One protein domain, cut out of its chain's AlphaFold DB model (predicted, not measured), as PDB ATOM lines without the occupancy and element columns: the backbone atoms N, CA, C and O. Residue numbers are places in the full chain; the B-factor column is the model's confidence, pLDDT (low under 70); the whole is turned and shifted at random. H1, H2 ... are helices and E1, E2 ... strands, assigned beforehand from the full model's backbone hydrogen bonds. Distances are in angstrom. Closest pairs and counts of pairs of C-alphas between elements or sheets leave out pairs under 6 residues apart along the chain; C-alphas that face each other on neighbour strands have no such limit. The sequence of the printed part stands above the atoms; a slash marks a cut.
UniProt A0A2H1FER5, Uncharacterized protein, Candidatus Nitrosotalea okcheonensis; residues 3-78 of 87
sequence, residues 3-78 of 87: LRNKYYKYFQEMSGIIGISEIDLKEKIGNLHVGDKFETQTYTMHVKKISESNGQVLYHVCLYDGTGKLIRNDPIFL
ATOM      1  N   LEU A   3     -21.970 -31.090  41.914       58.81
ATOM      2  CA  LEU A   3     -21.999 -32.569  41.929       58.81
ATOM      3  C   LEU A   3     -22.433 -33.164  43.282       58.81
ATOM      4  O   LEU A   3     -23.140 -34.163  43.332       58.81
ATOM      5  N   ARG A   4     -22.061 -32.504  44.384       60.41
ATOM      6  CA  ARG A   4     -22.339 -32.953  45.758       60.41
ATOM      7  C   ARG A   4     -23.839 -32.995  46.092       60.41
ATOM      8  O   ARG A   4     -24.300 -33.951  46.701       60.41
ATOM      9  N   ASN A   5     -24.618 -32.011  45.640       73.94
ATOM     10  CA  ASN A   5     -26.074 -32.027  45.840       73.94
ATOM     11  C   ASN A   5     -26.788 -32.977  44.869       73.94
ATOM     12  O   ASN A   5     -27.840 -33.503  45.213       73.94
ATOM     13  N   LYS A   6     -26.217 -33.219  43.681       83.44
ATOM     14  CA  LYS A   6     -26.804 -34.091  42.657       83.44
ATOM     15  C   LYS A   6     -26.957 -35.533  43.156       83.44
ATOM     16  O   LYS A   6     -28.039 -36.092  43.059       83.44
ATOM     17  N   TYR A   7     -25.907 -36.102  43.747       89.31
ATOM     18  CA  TYR A   7     -25.924 -37.501  44.198       89.31
ATOM     19  C   TYR A   7     -26.728 -37.718  45.485       89.31
ATOM     20  O   TYR A   7     -27.304 -38.784  45.671       89.31
ATOM     21  N   TYR A   8     -26.837 -36.709  46.356       90.00
ATOM     22  CA  TYR A   8     -27.806 -36.780  47.455       90.00
ATOM     23  C   TYR A   8     -29.247 -36.671  46.931       90.00
ATOM     24  O   TYR A   8     -30.107 -37.410  47.381       90.00
ATOM     25  N   LYS A   9     -29.523 -35.842  45.913       92.12
ATOM     26  CA  LYS A   9     -30.860 -35.780  45.295       92.12
ATOM     27  C   LYS A   9     -31.308 -37.143  44.751       92.12
ATOM     28  O   LYS A   9     -32.453 -37.525  44.948       92.12
ATOM     29  N   TYR A  10     -30.408 -37.893  44.116       94.06
ATOM     30  CA  TYR A  10     -30.708 -39.244  43.628       94.06
ATOM     31  C   TYR A  10     -31.050 -40.228  44.747       94.06
ATOM     32  O   TYR A  10     -31.949 -41.047  44.579       94.06
ATOM     33  N   PHE A  11     -30.401 -40.102  45.907       94.19
ATOM     34  CA  PHE A  11     -30.780 -40.854  47.100       94.19
ATOM     35  C   PHE A  11     -32.219 -40.545  47.543       94.19
ATOM     36  O   PHE A  11     -33.001 -41.467  47.775       94.19
ATOM     37  N   GLN A  12     -32.593 -39.261  47.586       93.75
ATOM     38  CA  GLN A  12     -33.955 -38.840  47.945       93.75
ATOM     39  C   GLN A  12     -34.994 -39.347  46.935       93.75
ATOM     40  O   GLN A  12     -36.041 -39.864  47.316       93.75
ATOM     41  N   GLU A  13     -34.691 -39.251  45.637       94.62
ATOM     42  CA  GLU A  13     -35.551 -39.774  44.571       94.62
ATOM     43  C   GLU A  13     -35.737 -41.296  44.694       94.62
ATOM     44  O   GLU A  13     -36.855 -41.784  44.548       94.62
ATOM     45  N   MET A  14     -34.679 -42.052  45.012       93.75
ATOM     46  CA  MET A  14     -34.774 -43.498  45.249       93.75
ATOM     47  C   MET A  14     -35.643 -43.846  46.454       93.75
ATOM     48  O   MET A  14     -36.469 -44.750  46.354       93.75
ATOM     49  N   SER A  15     -35.485 -43.129  47.569       94.25
ATOM     50  CA  SER A  15     -36.347 -43.278  48.747       94.25
ATOM     51  C   SER A  15     -37.824 -43.083  48.377       94.25
ATOM     52  O   SER A  15     -38.651 -43.930  48.716       94.25
ATOM     53  N   GLY A  16     -38.135 -42.054  47.580       93.69
ATOM     54  CA  GLY A  16     -39.487 -41.809  47.069       93.69
ATOM     55  C   GLY A  16     -40.022 -42.908  46.145       93.69
ATOM     56  O   GLY A  16     -41.172 -43.309  46.292       93.69
ATOM     57  N   ILE A  17     -39.203 -43.429  45.222       93.00
ATOM     58  CA  ILE A  17     -39.611 -44.502  44.291       93.00
ATOM     59  C   ILE A  17     -39.948 -45.792  45.044       93.00
ATOM     60  O   ILE A  17     -40.940 -46.453  44.747       93.00
ATOM     61  N   ILE A  18     -39.100 -46.157  46.003       92.31
ATOM     62  CA  ILE A  18     -39.200 -47.425  46.729       92.31
ATOM     63  C   ILE A  18     -40.242 -47.336  47.853       92.31
ATOM     64  O   ILE A  18     -40.727 -48.364  48.321       92.31
ATOM     65  N   GLY A  19     -40.608 -46.118  48.263       93.00
ATOM     66  CA  GLY A  19     -41.605 -45.871  49.301       93.00
ATOM     67  C   GLY A  19     -41.095 -46.148  50.715       93.00
ATOM     68  O   GLY A  19     -41.879 -46.526  51.579       93.00
ATOM     69  N   ILE A  20     -39.792 -45.984  50.958       92.56
ATOM     70  CA  ILE A  20     -39.178 -46.140  52.288       92.56
ATOM     71  C   ILE A  20     -38.525 -44.838  52.729       92.56
ATOM     72  O   ILE A  20     -38.089 -44.056  51.885       92.56
ATOM     73  N   SER A  21     -38.447 -44.592  54.039       94.50
ATOM     74  CA  SER A  21     -37.869 -43.349  54.552       94.50
ATOM     75  C   SER A  21     -36.382 -43.223  54.189       94.50
ATOM     76  O   SER A  21     -35.674 -44.222  54.036       94.50
ATOM     77  N   GLU A  22     -35.882 -41.988  54.073       93.44
ATOM     78  CA  GLU A  22     -34.451 -41.740  53.848       93.44
ATOM     79  C   GLU A  22     -33.582 -42.362  54.960       93.44
ATOM     80  O   GLU A  22     -32.471 -42.809  54.697       93.44
ATOM     81  N   ILE A  23     -34.078 -42.420  56.200       93.50
ATOM     82  CA  ILE A  23     -33.341 -42.998  57.334       93.50
ATOM     83  C   ILE A  23     -33.204 -44.512  57.151       93.50
ATOM     84  O   ILE A  23     -32.083 -45.022  57.152       93.50
ATOM     85  N   ASP A  24     -34.312 -45.208  56.892       93.62
ATOM     86  CA  ASP A  24     -34.307 -46.664  56.704       93.62
ATOM     87  C   ASP A  24     -33.492 -47.059  55.471       93.62
ATOM     88  O   ASP A  24     -32.734 -48.032  55.494       93.62
ATOM     89  N   LEU A  25     -33.616 -46.293  54.380       93.38
ATOM     90  CA  LEU A  25     -32.844 -46.543  53.167       93.38
ATOM     91  C   LEU A  25     -31.346 -46.370  53.425       93.38
ATOM     92  O   LEU A  25     -30.544 -47.185  52.968       93.38
ATOM     93  N   LYS A  26     -30.962 -45.329  54.169       93.19
ATOM     94  CA  LYS A  26     -29.570 -45.091  54.552       93.19
ATOM     95  C   LYS A  26     -29.014 -46.242  55.379       93.19
ATOM     96  O   LYS A  26     -27.903 -46.677  55.091       93.19
ATOM     97  N   GLU A  27     -29.739 -46.710  56.390       92.62
ATOM     98  CA  GLU A  27     -29.287 -47.823  57.233       92.62
ATOM     99  C   GLU A  27     -29.135 -49.105  56.424       92.62
ATOM    100  O   GLU A  27     -28.108 -49.774  56.512       92.62
ATOM    101  N   LYS A  28     -30.114 -49.406  55.566       92.62
ATOM    102  CA  LYS A  28     -30.056 -50.573  54.686       92.62
ATOM    103  C   LYS A  28     -28.843 -50.512  53.768       92.62
ATOM    104  O   LYS A  28     -28.017 -51.408  53.852       92.62
ATOM    105  N   ILE A  29     -28.695 -49.462  52.950       92.38
ATOM    106  CA  ILE A  29     -27.563 -49.352  52.010       92.38
ATOM    107  C   ILE A  29     -26.224 -49.248  52.748       92.38
ATOM    108  O   ILE A  29     -25.234 -49.813  52.295       92.38
ATOM    109  N   GLY A  30     -26.178 -48.541  53.879       90.25
ATOM    110  CA  GLY A  30     -24.962 -48.367  54.674       90.25
ATOM    111  C   GLY A  30     -24.376 -49.684  55.186       90.25
ATOM    112  O   GLY A  30     -23.165 -49.760  55.371       90.25
ATOM    113  N   ASN A  31     -25.215 -50.710  55.343       89.50
ATOM    114  CA  ASN A  31     -24.824 -52.055  55.757       89.50
ATOM    115  C   ASN A  31     -24.554 -53.016  54.581       89.50
ATOM    116  O   ASN A  31     -24.213 -54.169  54.828       89.50
ATOM    117  N   LEU A  32     -24.715 -52.583  53.322       90.19
ATOM    118  CA  LEU A  32     -24.469 -53.418  52.141       90.19
ATOM    119  C   LEU A  32     -23.022 -53.296  51.650       90.19
ATOM    120  O   LEU A  32     -22.466 -52.198  51.548       90.19
ATOM    121  N   HIS A  33     -22.450 -54.422  51.238       91.50
ATOM    122  CA  HIS A  33     -21.192 -54.497  50.509       91.50
ATOM    123  C   HIS A  33     -21.415 -54.543  48.991       91.50
ATOM    124  O   HIS A  33     -22.528 -54.686  48.483       91.50
ATOM    125  N   VAL A  34     -20.329 -54.389  48.229       91.94
ATOM    126  CA  VAL A  34     -20.380 -54.534  46.768       91.94
ATOM    127  C   VAL A  34     -20.794 -55.959  46.413       91.94
ATOM    128  O   VAL A  34     -20.157 -56.911  46.848       91.94
ATOM    129  N   GLY A  35     -21.823 -56.091  45.580       88.94
ATOM    130  CA  GLY A  35     -22.412 -57.382  45.236       88.94
ATOM    131  C   GLY A  35     -23.678 -57.701  46.028       88.94
ATOM    132  O   GLY A  35     -24.482 -58.496  45.539       88.94
ATOM    133  N   ASP A  36     -23.911 -57.032  47.158       92.31
ATOM    134  CA  ASP A  36     -25.111 -57.250  47.957       92.31
ATOM    135  C   ASP A  36     -26.333 -56.569  47.344       92.31
ATOM    136  O   ASP A  36     -26.252 -55.547  46.645       92.31
ATOM    137  N   LYS A  37     -27.496 -57.145  47.645       91.56
ATOM    138  CA  LYS A  37     -28.796 -56.602  47.272       91.56
ATOM    139  C   LYS A  37     -29.711 -56.447  48.476       91.56
ATOM    140  O   LYS A  37     -29.645 -57.206  49.437       91.56
ATOM    141  N   PHE A  38     -30.605 -55.480  48.368       90.88
ATOM    142  CA  PHE A  38     -31.731 -55.280  49.261       90.88
ATOM    143  C   PHE A  38     -33.018 -55.327  48.438       90.88
ATOM    144  O   PHE A  38     -33.110 -54.690  47.390       90.88
ATOM    145  N   GLU A  39     -34.012 -56.069  48.913       92.38
ATOM    146  CA  GLU A  39     -35.289 -56.260  48.230       92.38
ATOM    147  C   GLU A  39     -36.431 -55.643  49.041       92.38
ATOM    148  O   GLU A  39     -36.494 -55.759  50.269       92.38
ATOM    149  N   THR A  40     -37.346 -54.985  48.340       89.31
ATOM    150  CA  THR A  40     -38.677 -54.631  48.831       89.31
ATOM    151  C   THR A  40     -39.723 -55.486  48.131       89.31
ATOM    152  O   THR A  40     -39.407 -56.280  47.250       89.31
ATOM    153  N   GLN A  41     -40.997 -55.308  48.492       87.88
ATOM    154  CA  GLN A  41     -42.100 -56.003  47.820       87.88
ATOM    155  C   GLN A  41     -42.144 -55.753  46.305       87.88
ATOM    156  O   GLN A  41     -42.659 -56.586  45.567       87.88
ATOM    157  N   THR A  42     -41.638 -54.608  45.843       93.25
ATOM    158  CA  THR A  42     -41.805 -54.143  44.459       93.25
ATOM    159  C   THR A  42     -40.496 -53.856  43.736       93.25
ATOM    160  O   THR A  42     -40.508 -53.741  42.511       93.25
ATOM    161  N   TYR A  43     -39.375 -53.749  44.455       95.69
ATOM    162  CA  TYR A  43     -38.094 -53.367  43.876       95.69
ATOM    163  C   TYR A  43     -36.932 -54.168  44.449       95.69
ATOM    164  O   TYR A  43     -36.913 -54.533  45.621       95.69
ATOM    165  N   THR A  44     -35.904 -54.363  43.631       95.44
ATOM    166  CA  THR A  44     -34.612 -54.900  44.066       95.44
ATOM    167  C   THR A  44     -33.539 -53.850  43.855       95.44
ATOM    168  O   THR A  44     -33.401 -53.306  42.762       95.44
ATOM    169  N   MET A  45     -32.750 -53.573  44.881       95.38
ATOM    170  CA  MET A  45     -31.617 -52.663  44.819       95.38
ATOM    171  C   MET A  45     -30.312 -53.433  44.955       95.38
ATOM    172  O   MET A  45     -30.188 -54.267  45.841       95.38
ATOM    173  N   HIS A  46     -29.325 -53.123  44.123       95.31
ATOM    174  CA  HIS A  46     -28.013 -53.765  44.125       95.31
ATOM    175  C   HIS A  46     -26.897 -52.736  44.262       95.31
ATOM    176  O   HIS A  46     -26.910 -51.727  43.554       95.31
ATOM    177  N   VAL A  47     -25.919 -52.988  45.133       95.25
ATOM    178  CA  VAL A  47     -24.729 -52.136  45.258       95.25
ATOM    179  C   VAL A  47     -23.645 -52.649  44.316       95.25
ATOM    180  O   VAL A  47     -23.003 -53.669  44.556       95.25
ATOM    181  N   LYS A  48     -23.402 -51.911  43.233       94.94
ATOM    182  CA  LYS A  48     -22.427 -52.284  42.200       94.94
ATOM    183  C   LYS A  48     -21.001 -51.879  42.557       94.94
ATOM    184  O   LYS A  48     -20.045 -52.543  42.166       94.94
ATOM    185  N   LYS A  49     -20.844 -50.734  43.214       94.38
ATOM    186  CA  LYS A  49     -19.537 -50.177  43.567       94.38
ATOM    187  C   LYS A  49     -19.688 -49.223  44.736       94.38
ATOM    188  O   LYS A  49     -20.645 -48.459  44.790       94.38
ATOM    189  N   ILE A  50     -18.695 -49.210  45.609       93.31
ATOM    190  CA  ILE A  50     -18.539 -48.192  46.640       93.31
ATOM    191  C   ILE A  50     -17.223 -47.472  46.351       93.31
ATOM    192  O   ILE A  50     -16.222 -48.102  46.012       93.31
ATOM    193  N   SER A  51     -17.240 -46.147  46.397       90.50
ATOM    194  CA  SER A  51     -16.045 -45.325  46.211       90.50
ATOM    195  C   SER A  51     -15.982 -44.255  47.279       90.50
ATOM    196  O   SER A  51     -16.998 -43.658  47.616       90.50
ATOM    197  N   GLU A  52     -14.789 -43.996  47.792       86.62
ATOM    198  CA  GLU A  52     -14.564 -42.922  48.746       86.62
ATOM    199  C   GLU A  52     -13.792 -41.787  48.076       86.62
ATOM    200  O   GLU A  52     -12.840 -42.008  47.328       86.62
ATOM    201  N   SER A  53     -14.218 -40.552  48.319       71.69
ATOM    202  CA  SER A  53     -13.498 -39.364  47.876       71.69
ATOM    203  C   SER A  53     -13.687 -38.241  48.883       71.69
ATOM    204  O   SER A  53     -14.816 -37.840  49.174       71.69
ATOM    205  N   ASN A  54     -12.579 -37.703  49.398       73.00
ATOM    206  CA  ASN A  54     -12.574 -36.579  50.339       73.00
ATOM    207  C   ASN A  54     -13.449 -36.828  51.587       73.00
ATOM    208  O   ASN A  54     -14.246 -35.964  51.966       73.00
ATOM    209  N   GLY A  55     -13.343 -38.023  52.183       76.81
ATOM    210  CA  GLY A  55     -14.103 -38.417  53.378       76.81
ATOM    211  C   GLY A  55     -15.606 -38.592  53.140       76.81
ATOM    212  O   GLY A  55     -16.398 -38.525  54.080       76.81
ATOM    213  N   GLN A  56     -16.025 -38.748  51.882       81.06
ATOM    214  CA  GLN A  56     -17.410 -39.018  51.501       81.06
ATOM    215  C   GLN A  56     -17.481 -40.331  50.735       81.06
ATOM    216  O   GLN A  56     -16.742 -40.532  49.772       81.06
ATOM    217  N   VAL A  57     -18.413 -41.188  51.144       88.56
ATOM    218  CA  VAL A  57     -18.655 -42.486  50.516       88.56
ATOM    219  C   VAL A  57     -19.788 -42.355  49.503       88.56
ATOM    220  O   VAL A  57     -20.914 -42.003  49.856       88.56
ATOM    221  N   LEU A  58     -19.474 -42.619  48.239       91.38
ATOM    222  CA  LEU A  58     -20.389 -42.639  47.107       91.38
ATOM    223  C   LEU A  58     -20.723 -44.090  46.744       91.38
ATOM    224  O   LEU A  58     -19.832 -44.873  46.402       91.38
ATOM    225  N   TYR A  59     -22.009 -44.421  46.776       93.38
ATOM    226  CA  TYR A  59     -22.530 -45.746  46.453       93.38
ATOM    227  C   TYR A  59     -23.094 -45.728  45.038       93.38
ATOM    228  O   TYR A  59     -23.934 -44.898  44.716       93.38
ATOM    229  N   HIS A  60     -22.653 -46.638  44.181       94.88
ATOM    230  CA  HIS A  60     -23.252 -46.858  42.870       94.88
ATOM    231  C   HIS A  60     -24.272 -47.978  42.988       94.88
ATOM    232  O   HIS A  60     -23.899 -49.126  43.243       94.88
ATOM    233  N   VAL A  61     -25.539 -47.633  42.803       95.06
ATOM    234  CA  VAL A  61     -26.668 -48.527  43.049       95.06
ATOM    235  C   VAL A  61     -27.506 -48.709  41.793       95.06
ATOM    236  O   VAL A  61     -27.775 -47.756  41.063       95.06
ATOM    237  N   CYS A  62     -27.935 -49.944  41.561       95.94
ATOM    238  CA  CYS A  62     -28.898 -50.292  40.526       95.94
ATOM    239  C   CYS A  62     -30.241 -50.606  41.182       95.94
ATOM    240  O   CYS A  62     -30.283 -51.386  42.129       95.94
ATOM    241  N   LEU A  63     -31.326 -50.035  40.669       96.12
ATOM    242  CA  LEU A  63     -32.692 -50.320  41.090       96.12
ATOM    243  C   LEU A  63     -33.427 -51.047  39.966       96.12
ATOM    244  O   LEU A  63     -33.493 -50.535  38.848       96.12
ATOM    245  N   TYR A  64     -34.002 -52.196  40.282       96.44
ATOM    246  CA  TYR A  64     -34.786 -53.034  39.385       96.44
ATOM    247  C   TYR A  64     -36.236 -53.103  39.873       96.44
ATOM    248  O   TYR A  64     -36.468 -53.079  41.084       96.44
ATOM    249  N   ASP A  65     -37.202 -53.188  38.958       94.94
ATOM    250  CA  ASP A  65     -38.603 -53.466  39.309       94.94
ATOM    251  C   ASP A  65     -38.813 -54.950  39.655       94.94
ATOM    252  O   ASP A  65     -37.913 -55.780  39.511       94.94
ATOM    253  N   GLY A  66     -40.026 -55.296  40.088       90.81
ATOM    254  CA  GLY A  66     -40.417 -56.674  40.398       90.81
ATOM    255  C   GLY A  66     -40.369 -57.646  39.211       90.81
ATOM    256  O   GLY A  66     -40.488 -58.848  39.421       90.81
ATOM    257  N   THR A  67     -40.168 -57.164  37.979       93.75
ATOM    258  CA  THR A  67     -39.942 -58.011  36.793       93.75
ATOM    259  C   THR A  67     -38.455 -58.250  36.514       93.75
ATOM    260  O   THR A  67     -38.108 -59.014  35.613       93.75
ATOM    261  N   GLY A  68     -37.564 -57.608  37.277       92.62
ATOM    262  CA  GLY A  68     -36.116 -57.652  37.080       92.62
ATOM    263  C   GLY A  68     -35.598 -56.641  36.055       92.62
ATOM    264  O   GLY A  68     -34.420 -56.684  35.696       92.62
ATOM    265  N   LYS A  69     -36.430 -55.707  35.579       95.94
ATOM    266  CA  LYS A  69     -36.003 -54.668  34.635       95.94
ATOM    267  C   LYS A  69     -35.310 -53.532  35.379       95.94
ATOM    268  O   LYS A  69     -35.819 -53.019  36.371       95.94
ATOM    269  N   LEU A  70     -34.156 -53.099  34.868       95.75
ATOM    270  CA  LEU A  70     -33.416 -51.959  35.410       95.75
ATOM    271  C   LEU A  70     -34.212 -50.660  35.214       95.75
ATOM    272  O   LEU A  70     -34.515 -50.273  34.085       95.75
ATOM    273  N   ILE A  71     -34.497 -49.973  36.315       95.00
ATOM    274  CA  ILE A  71     -35.189 -48.680  36.340       95.00
ATOM    275  C   ILE A  71     -34.182 -47.547  36.490       95.00
ATOM    276  O   ILE A  71     -34.260 -46.547  35.778       95.00
ATOM    277  N   ARG A  72     -33.238 -47.690  37.428       94.56
ATOM    278  CA  ARG A  72     -32.246 -46.657  37.754       94.56
ATOM    279  C   ARG A  72     -30.870 -47.256  37.999       94.56
ATOM    280  O   ARG A  72     -30.750 -48.377  38.475       94.56
ATOM    281  N   ASN A  73     -29.835 -46.491  37.676       95.25
ATOM    282  CA  ASN A  73     -28.435 -46.842  37.898       95.25
ATOM    283  C   ASN A  73     -27.684 -45.553  38.224       95.25
ATOM    284  O   ASN A  73     -27.155 -44.884  37.332       95.25
ATOM    285  N   ASP A  74     -27.719 -45.173  39.495       93.50
ATOM    286  CA  ASP A  74     -27.294 -43.855  39.942       93.50
ATOM    287  C   ASP A  74     -26.193 -43.960  41.009       93.50
ATOM    288  O   ASP A  74     -26.215 -44.846  41.866       93.50
ATOM    289  N   PRO A  75     -25.208 -43.047  40.990       93.00
ATOM    290  CA  PRO A  75     -24.336 -42.816  42.128       93.00
ATOM    291  C   PRO A  75     -25.042 -41.946  43.178       93.00
ATOM    292  O   PRO A  75     -25.539 -40.861  42.865       93.00
ATOM    293  N   ILE A  76     -25.035 -42.385  44.434       92.88
ATOM    294  CA  ILE A  76     -25.738 -41.737  45.541       92.88
ATOM    295  C   ILE A  76     -24.827 -41.463  46.741       92.88
ATOM    296  O   ILE A  76     -23.930 -42.243  47.069       92.88
ATOM    297  N   PHE A  77     -25.092 -40.352  47.430       91.69
ATOM    298  CA  PHE A  77     -24.569 -40.109  48.776       91.69
ATOM    299  C   PHE A  77     -25.658 -40.425  49.796       91.69
ATOM    300  O   PHE A  77     -26.760 -39.900  49.687       91.69
ATOM    301  N   LEU A  78     -25.331 -41.207  50.825       88.94
ATOM    302  CA  LEU A  78     -26.284 -41.557  51.890       88.94
ATOM    303  C   LEU A  78     -26.529 -40.427  52.896       88.94
ATOM    304  O   LEU A  78     -27.360 -40.529  53.791       88.94
TER     305      LEU A  78
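This is residues 3 to 78 of the 87 residues of an uncharacterized protein of Candidatus Nitrosotalea okcheonensis (UniProt A0A2H1FER5). What is the main picture? A twisted sheet, a meander E1-E2-E3-E4 with each strand antiparallel to the one before, has H1 slantwise over one face and H2 beyond it, toward E1, on that face. What is its make-up? The 76 printed residues run H1 H2 E1 E2 E3 E4, mixed in class, compact with a radius of gyration of the C-alphas of 11.5 A, spanning 37 by 23 by 19 A.

Where are the strands? E1 is residues 37 to 39, E2 43 to 53 (28.6 A), E3 56 to 65 (28.4 A), E4 70 to 77, ending at C-alpha 77 (-24.569, -40.109, 48.776). And the helices? H1 is residues 3 to 18 (23.2 A), from C-alpha 3 (-21.999, -32.569, 41.929); H2 is 22 to 30.

Which atoms pair? Within hydrogen-bond range are N 38 and O 45, 2.8 A, N 46 and O 62, 2.8 A, N 61 and O 74, 3.0 A; in H2 every O i to N i+4 pair, in H1 11 of 12. How do helices sit? H1's height over the sheet is 8.4 A, its closest C-alphas to E4 being Tyr 7 and Ile 76, 4.4 A. H1, with residues 11 to 15 alone, touches H2, about perpendicular at 76 degrees, closest C-alphas Ser 15 and Glu 22, 5.7 A.

How long? The C-alphas farthest apart, Asn 54 and Thr 67, are 37.3 A apart. Any cut or weakness? The printed part has no cut and no long link; pLDDT is under 70 at residues 3 to 4.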